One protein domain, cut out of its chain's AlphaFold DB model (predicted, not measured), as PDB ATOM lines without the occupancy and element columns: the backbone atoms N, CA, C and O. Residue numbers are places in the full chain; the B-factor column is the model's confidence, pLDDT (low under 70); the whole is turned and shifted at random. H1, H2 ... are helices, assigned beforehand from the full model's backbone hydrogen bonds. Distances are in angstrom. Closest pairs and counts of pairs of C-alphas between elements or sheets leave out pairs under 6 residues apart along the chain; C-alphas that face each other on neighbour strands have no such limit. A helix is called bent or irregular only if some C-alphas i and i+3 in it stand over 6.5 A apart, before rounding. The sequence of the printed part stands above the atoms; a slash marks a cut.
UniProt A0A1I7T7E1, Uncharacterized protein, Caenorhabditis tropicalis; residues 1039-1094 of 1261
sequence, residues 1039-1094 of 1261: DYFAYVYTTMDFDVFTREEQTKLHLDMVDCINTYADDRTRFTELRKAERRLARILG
ATOM      1  N   ASP A1039     127.120 117.419  74.903       75.56
ATOM      2  CA  ASP A1039     126.548 116.245  74.211       75.56
ATOM      3  C   ASP A1039     126.479 116.401  72.673       75.56
ATOM      4  O   ASP A1039     126.314 115.400  71.978       75.56
ATOM      5  N   TYR A1040     126.616 117.615  72.117       81.94
ATOM      6  CA  TYR A1040     126.755 117.824  70.669       81.94
ATOM      7  C   TYR A1040     128.147 117.428  70.178       81.94
ATOM      8  O   TYR A1040     128.244 116.696  69.192       81.94
ATOM      9  N   PHE A1041     129.203 117.862  70.874       84.50
ATOM     10  CA  PHE A1041     130.582 117.498  70.535       84.50
ATOM     11  C   PHE A1041     130.844 116.002  70.784       84.50
ATOM     12  O   PHE A1041     131.452 115.318  69.961       84.50
ATOM     13  N   ALA A1042     130.295 115.448  71.873       86.38
ATOM     14  CA  ALA A1042     130.452 114.037  72.232       86.38
ATOM     15  C   ALA A1042     129.818 113.037  71.235       86.38
ATOM     16  O   ALA A1042     130.060 111.831  71.346       86.38
ATOM     17  N   TYR A1043     129.028 113.483  70.242       87.50
ATOM     18  CA  TYR A1043     128.413 112.574  69.265       87.50
ATOM     19  C   TYR A1043     129.434 111.763  68.459       87.50
ATOM     20  O   TYR A1043     129.135 110.616  68.113       87.50
ATOM     21  N   VAL A1044     130.636 112.293  68.199       87.44
ATOM     22  CA  VAL A1044     131.673 111.574  67.433       87.44
ATOM     23  C   VAL A1044     132.064 110.251  68.100       87.44
ATOM     24  O   VAL A1044     132.171 109.225  67.423       87.44
ATOM     25  N   TYR A1045     132.174 110.237  69.434       88.19
ATOM     26  CA  TYR A1045     132.651 109.092  70.213       88.19
ATOM     27  C   TYR A1045     131.759 107.856  70.065       88.19
ATOM     28  O   TYR A1045     132.237 106.724  70.132       88.19
ATOM     29  N   THR A1046     130.469 108.052  69.774       79.62
ATOM     30  CA  THR A1046     129.536 106.947  69.502       79.62
ATOM     31  C   THR A1046     129.926 106.131  68.260       79.62
ATOM     32  O   THR A1046     129.633 104.938  68.199       79.62
ATOM     33  N   THR A1047     130.645 106.739  67.307       83.44
ATOM     34  CA  THR A1047     131.031 106.144  66.008       83.44
ATOM     35  C   THR A1047     132.539 105.956  65.808       83.44
ATOM     36  O   THR A1047     132.955 105.330  64.826       83.44
ATOM     37  N   MET A1048     133.358 106.469  66.733       87.56
ATOM     38  CA  MET A1048     134.816 106.311  66.741       87.56
ATOM     39  C   MET A1048     135.208 104.829  66.879       87.56
ATOM     40  O   MET A1048     134.485 104.036  67.490       87.56
ATOM     41  N   ASP A1049     136.330 104.431  66.278       83.00
ATOM     42  CA  ASP A1049     136.767 103.032  66.243       83.00
ATOM     43  C   ASP A1049     137.901 102.773  67.244       83.00
ATOM     44  O   ASP A1049     139.085 102.799  66.907       83.00
ATOM     45  N   PHE A1050     137.522 102.565  68.508       86.00
ATOM     46  CA  PHE A1050     138.465 102.390  69.616       86.00
ATOM     47  C   PHE A1050     139.371 101.151  69.482       86.00
ATOM     48  O   PHE A1050     140.442 101.127  70.088       86.00
ATOM     49  N   ASP A1051     138.995 100.161  68.662       83.06
ATOM     50  CA  ASP A1051     139.781  98.943  68.406       83.06
ATOM     51  C   ASP A1051     141.079  99.222  67.611       83.06
ATOM     52  O   ASP A1051     141.936  98.346  67.496       83.06
ATOM     53  N   VAL A1052     141.233 100.432  67.054       83.88
ATOM     54  CA  VAL A1052     142.412 100.868  66.279       83.88
ATOM     55  C   VAL A1052     143.536 101.415  67.176       83.88
ATOM     56  O   VAL A1052     144.692 101.461  66.750       83.88
ATOM     57  N   PHE A1053     143.228 101.829  68.407       88.25
ATOM     58  CA  PHE A1053     144.206 102.388  69.349       88.25
ATOM     59  C   PHE A1053     144.974 101.294  70.110       88.25
ATOM     60  O   PHE A1053     144.487 100.179  70.297       88.25
ATOM     61  N   THR A1054     146.169 101.615  70.609       88.69
ATOM     62  CA  THR A1054     146.888 100.721  71.536       88.69
ATOM     63  C   THR A1054     146.195 100.667  72.902       88.69
ATOM     64  O   THR A1054     145.491 101.598  73.287       88.69
ATOM     65  N   ARG A1055     146.418  99.604  73.690       87.81
ATOM     66  CA  ARG A1055     145.787  99.473  75.020       87.81
ATOM     67  C   ARG A1055     146.212 100.577  75.999       87.81
ATOM     68  O   ARG A1055     145.423 100.958  76.860       87.81
ATOM     69  N   GLU A1056     147.423 101.113  75.856       89.38
ATOM     70  CA  GLU A1056     147.899 102.269  76.630       89.38
ATOM     71  C   GLU A1056     147.090 103.530  76.292       89.38
ATOM     72  O   GLU A1056     146.590 104.201  77.192       89.38
ATOM     73  N   GLU A1057     146.881 103.803  75.000       90.69
ATOM     74  CA  GLU A1057     146.039 104.908  74.530       90.69
ATOM     75  C   GLU A1057     144.582 104.712  74.963       90.69
ATOM     76  O   GLU A1057     144.020 105.610  75.574       90.69
ATOM     77  N   GLN A1058     143.993 103.526  74.764       90.56
ATOM     78  CA  GLN A1058     142.647 103.199  75.258       90.56
ATOM     79  C   GLN A1058     142.499 103.472  76.765       90.56
ATOM     80  O   GLN A1058     141.467 103.980  77.194       90.56
ATOM     81  N   THR A1059     143.531 103.167  77.561       89.31
ATOM     82  CA  THR A1059     143.524 103.405  79.013       89.31
ATOM     83  C   THR A1059     143.607 104.896  79.349       89.31
ATOM     84  O   THR A1059     142.841 105.343  80.198       89.31
ATOM     85  N   LYS A1060     144.462 105.680  78.663       92.50
ATOM     86  CA  LYS A1060     144.484 107.155  78.793       92.50
ATOM     87  C   LYS A1060     143.101 107.733  78.486       92.50
ATOM     88  O   LYS A1060     142.508 108.368  79.347       92.50
ATOM     89  N   LEU A1061     142.575 107.427  77.298       90.75
ATOM     90  CA  LEU A1061     141.291 107.930  76.809       90.75
ATOM     91  C   LEU A1061     140.161 107.635  77.813       90.75
ATOM     92  O   LEU A1061     139.374 108.520  78.121       90.75
ATOM     93  N   HIS A1062     140.097 106.423  78.376       90.56
ATOM     94  CA  HIS A1062     139.091 106.071  79.385       90.56
ATOM     95  C   HIS A1062     139.204 106.920  80.661       90.56
ATOM     96  O   HIS A1062     138.183 107.410  81.142       90.56
ATOM     97  N   LEU A1063     140.420 107.137  81.172       89.81
ATOM     98  CA  LEU A1063     140.652 107.999  82.335       89.81
ATOM     99  C   LEU A1063     140.261 109.455  82.040       89.81
ATOM    100  O   LEU A1063     139.520 110.039  82.823       89.81
ATOM    101  N   ASP A1064     140.643 110.001  80.880       88.88
ATOM    102  CA  ASP A1064     140.267 111.364  80.477       88.88
ATOM    103  C   ASP A1064     138.733 111.538  80.400       88.88
ATOM    104  O   ASP A1064     138.195 112.572  80.805       88.88
ATOM    105  N   MET A1065     138.002 110.522  79.909       88.25
ATOM    106  CA  MET A1065     136.531 110.535  79.911       88.25
ATOM    107  C   MET A1065     135.969 110.534  81.333       88.25
ATOM    108  O   MET A1065     135.039 111.287  81.614       88.25
ATOM    109  N   VAL A1066     136.506 109.689  82.218       87.50
ATOM    110  CA  VAL A1066     136.060 109.569  83.612       87.50
ATOM    111  C   VAL A1066     136.320 110.868  84.376       87.50
ATOM    112  O   VAL A1066     135.402 111.383  85.013       87.50
ATOM    113  N   ASP A1067     137.507 111.459  84.247       87.12
ATOM    114  CA  ASP A1067     137.855 112.729  84.890       87.12
ATOM    115  C   ASP A1067     137.008 113.893  84.356       87.12
ATOM    116  O   ASP A1067     136.525 114.713  85.142       87.12
ATOM    117  N   CYS A1068     136.719 113.932  83.050       84.06
ATOM    118  CA  CYS A1068     135.784 114.896  82.462       84.06
ATOM    119  C   CYS A1068     134.352 114.719  83.016       84.06
ATOM    120  O   CYS A1068     133.739 115.681  83.484       84.06
ATOM    121  N   ILE A1069     133.830 113.484  83.041       83.62
ATOM    122  CA  ILE A1069     132.495 113.164  83.583       83.62
ATOM    123  C   ILE A1069     132.394 113.528  85.071       83.62
ATOM    124  O   ILE A1069     131.347 114.017  85.496       83.62
ATOM    125  N   ASN A1070     133.458 113.306  85.847       83.00
ATOM    126  CA  ASN A1070     133.525 113.623  87.274       83.00
ATOM    127  C   ASN A1070     133.619 115.136  87.526       83.00
ATOM    128  O   ASN A1070     132.932 115.653  88.403       83.00
ATOM    129  N   THR A1071     134.415 115.859  86.730       80.69
ATOM    130  CA  THR A1071     134.610 117.317  86.855       80.69
ATOM    131  C   THR A1071     133.321 118.102  86.590       80.69
ATOM    132  O   THR A1071     133.092 119.138  87.209       80.69
ATOM    133  N   TYR A1072     132.447 117.595  85.714       71.25
ATOM    134  CA  TYR A1072     131.183 118.244  85.337       71.25
ATOM    135  C   TYR A1072     129.933 117.462  85.803       71.25
ATOM    136  O   TYR A1072     128.860 117.567  85.206       71.25
ATOM    137  N   ALA A1073     130.058 116.664  86.872       58.09
ATOM    138  CA  ALA A1073     129.074 115.651  87.276       58.09
ATOM    139  C   ALA A1073     127.712 116.167  87.791       58.09
ATOM    140  O   ALA A1073     126.746 115.394  87.794       58.09
ATOM    141  N   ASP A1074     127.626 117.428  88.234       59.00
ATOM    142  CA  ASP A1074     126.479 117.967  88.991       59.00
ATOM    143  C   ASP A1074     125.133 117.871  88.251       59.00
ATOM    144  O   ASP A1074     124.097 117.612  88.869       59.00
ATOM    145  N   ASP A1075     125.122 118.011  86.921       57.34
ATOM    146  CA  ASP A1075     123.924 117.756  86.119       57.34
ATOM    147  C   ASP A1075     123.957 116.345  85.526       57.34
ATOM    148  O   ASP A1075     124.405 116.108  84.401       57.34
ATOM    149  N   ARG A1076     123.409 115.389  86.287       52.75
ATOM    150  CA  ARG A1076     123.303 113.972  85.899       52.75
ATOM    151  C   ARG A1076     122.654 113.730  84.527       52.75
ATOM    152  O   ARG A1076     122.819 112.624  84.016       52.75
ATOM    153  N   THR A1077     121.934 114.691  83.939       57.28
ATOM    154  CA  THR A1077     121.293 114.531  82.620       57.28
ATOM    155  C   THR A1077     122.208 114.845  81.432       57.28
ATOM    156  O   THR A1077     121.927 114.390  80.321       57.28
ATOM    157  N   ARG A1078     123.313 115.565  81.656       62.56
ATOM    158  CA  ARG A1078     124.291 115.928  80.620       62.56
ATOM    159  C   ARG A1078     125.349 114.838  80.443       62.56
ATOM    160  O   ARG A1078     125.523 113.969  81.301       62.56
ATOM    161  N   PHE A1079     126.046 114.896  79.311       72.56
ATOM    162  CA  PHE A1079     127.102 113.960  78.906       72.56
ATOM    163  C   PHE A1079     126.588 112.519  78.741       72.56
ATOM    164  O   PHE A1079     127.273 111.536  79.039       72.56
ATOM    165  N   THR A1080     125.350 112.385  78.255       80.44
ATOM    166  CA  THR A1080     124.690 111.090  78.039       80.44
ATOM    167  C   THR A1080     125.396 110.252  76.968       80.44
ATOM    168  O   THR A1080     125.442 109.029  77.095       80.44
ATOM    169  N   GLU A1081     125.953 110.862  75.921       82.12
ATOM    170  CA  GLU A1081     126.689 110.131  74.878       82.12
ATOM    171  C   GLU A1081     128.143 109.860  75.277       82.12
ATOM    172  O   GLU A1081     128.659 108.776  74.997       82.12
ATOM    173  N   LEU A1082     128.767 110.788  76.015       84.38
ATOM    174  CA  LEU A1082     130.101 110.611  76.597       84.38
ATOM    175  C   LEU A1082     130.133 109.349  77.479       84.38
ATOM    176  O   LEU A1082     130.948 108.461  77.245       84.38
ATOM    177  N   ARG A1083     129.154 109.189  78.383       85.31
ATOM    178  CA  ARG A1083     128.978 107.981  79.217       85.31
ATOM    179  C   ARG A1083     128.712 106.691  78.427       85.31
ATOM    180  O   ARG A1083     129.028 105.609  78.905       85.31
ATOM    181  N   LYS A1084     128.125 106.746  77.223       85.69
ATOM    182  CA  LYS A1084     127.958 105.531  76.390       85.69
ATOM    183  C   LYS A1084     129.267 105.098  75.747       85.69
ATOM    184  O   LYS A1084     129.511 103.899  75.619       85.69
ATOM    185  N   ALA A1085     130.077 106.059  75.309       85.94
ATOM    186  CA  ALA A1085     131.384 105.786  74.731       85.94
ATOM    187  C   ALA A1085     132.408 105.375  75.805       85.94
ATOM    188  O   ALA A1085     133.164 104.438  75.572       85.94
ATOM    189  N   GLU A1086     132.339 105.961  77.001       89.38
ATOM    190  CA  GLU A1086     133.116 105.562  78.182       89.38
ATOM    191  C   GLU A1086     132.856 104.084  78.533       89.38
ATOM    192  O   GLU A1086     133.775 103.277  78.401       89.38
ATOM    193  N   ARG A1087     131.599 103.666  78.758       87.69
ATOM    194  CA  ARG A1087     131.238 102.236  78.928       87.69
ATOM    195  C   ARG A1087     131.546 101.345  77.723       87.69
ATOM    196  O   ARG A1087     131.589 100.121  77.829       87.69
ATOM    197  N   ARG A1088     131.657 101.893  76.508       86.31
ATOM    198  CA  ARG A1088     132.107 101.108  75.341       86.31
ATOM    199  C   ARG A1088     133.606 100.829  75.453       86.31
ATOM    200  O   ARG A1088     134.023  99.710  75.175       86.31
ATOM    201  N   LEU A1089     134.383 101.813  75.893       86.44
ATOM    202  CA  LEU A1089     135.823 101.709  76.090       86.44
ATOM    203  C   LEU A1089     136.179 100.870  77.330       86.44
ATOM    204  O   LEU A1089     137.050 100.010  77.236       86.44
ATOM    205  N   ALA A1090     135.442 101.006  78.436       86.06
ATOM    206  CA  ALA A1090     135.576 100.173  79.633       86.06
ATOM    207  C   ALA A1090     135.346  98.677  79.334       86.06
ATOM    208  O   ALA A1090     136.142  97.831  79.750       86.06
ATOM    209  N   ARG A1091     134.334  98.340  78.516       87.31
ATOM    210  CA  ARG A1091     134.112  96.971  77.999       87.31
ATOM    211  C   ARG A1091     135.214  96.464  77.060       87.31
ATOM    212  O   ARG A1091     135.481  95.267  77.059       87.31
ATOM    213  N   ILE A1092     135.862  97.333  76.278       85.69
ATOM    214  CA  ILE A1092     137.015  96.964  75.428       85.69
ATOM    215  C   ILE A1092     138.264  96.713  76.289       85.69
ATOM    216  O   ILE A1092     139.000  95.754  76.060       85.69
ATOM    217  N   LEU A1093     138.483  97.542  77.313       86.06
ATOM    218  CA  LEU A1093     139.590  97.410  78.261       86.06
ATOM    219  C   LEU A1093     139.424  96.228  79.229       86.06
ATOM    220  O   LEU A1093     140.435  95.731  79.734       86.06
ATOM    221  N   GLY A1094     138.190  95.782  79.480       81.44
ATOM    222  CA  GLY A1094     137.857  94.764  80.480       81.44
ATOM    223  C   GLY A1094     137.773  95.311  81.911       81.44
ATOM    224  O   GLY A1094     138.105  94.588  82.846       81.44
TER     225      GLY A1094
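AT A GLANCE: This is residues 1039 to 1094 of the 1261 residues of an uncharacterized protein of Caenorhabditis tropicalis (UniProt A0A1I7T7E1). A helical hairpin, with H2 and H3 side by side and running opposite ways, has a short, irregular helix H1 packed on the first part of H3; H1 stays apart from H2. The turn of the hairpin sticks out at one end with residues 1070 to 1077, and residues 1047 to 1054 join H1 to H2. The printed part has 56 residues with three named helices, in the order H1, H2, H3, and no named strand; the class is all helix. It is compact, with a radius of gyration of the C-alphas of 11.0 A, and elongated in outline, spanning 32 by 19 by 16 A.

HOW THE PARTS SIT: H2, residues 1055 to 1071, and H3, residues 1080 to 1093, form a helical hairpin. They touch, and their closest C-alphas are those of His 1062 and Glu 1086, 6.1 A apart. They run opposite ways at a shallow tilt of 32 degrees, only just short of steep. H1, residues 1039 to 1046, touches H3, and H3 touches H1 with residues 1080 to 1085 alone. The closest C-alphas of H1 and H3 are those of Ala 1042 and Leu 1082, 5.6 A apart. H1 and H3 run the same way at a shallow tilt of 26 degrees, and their centres are 11.8 A apart. H1 and H2 are apart. In H2 every O i to N i+4 pair is within hydrogen-bond range; in H3 9 of 10 are, and in H1 0 of 4, where 3 of 5 O i to N i+3 pairs are within range.

IN THESE COORDINATES: H2, the longest helix with 17 residues, measures 24.2 A from its first to its last C-alpha and begins with C-alpha 1055 at (145.787, 99.473, 75.020). H3 measures 20.2 A and ends with C-alpha 1093 at (139.590, 97.410, 78.261). H1 measures 10.8 A and begins with C-alpha 1039 at (126.548, 116.245, 74.211). H1 is only just irregular: C-alphas 1041 and 1044 are 6.8 A apart.

THE WHOLE: The two C-alphas farthest apart are those of Val 1052 and Asp 1074, at 32.6 A. Residues 1070 to 1077, of which 1070 to 1071 belong to H2, stand free; the body without them spans 27 by 21 by 15 A. The printed part has no cut, and the links H1 to H2 and H2 to H3 are both short, with 8 residues each. The mean pLDDT of the printed part is 82.5, and confidence is low, under 70, at residues 1073 to 1078.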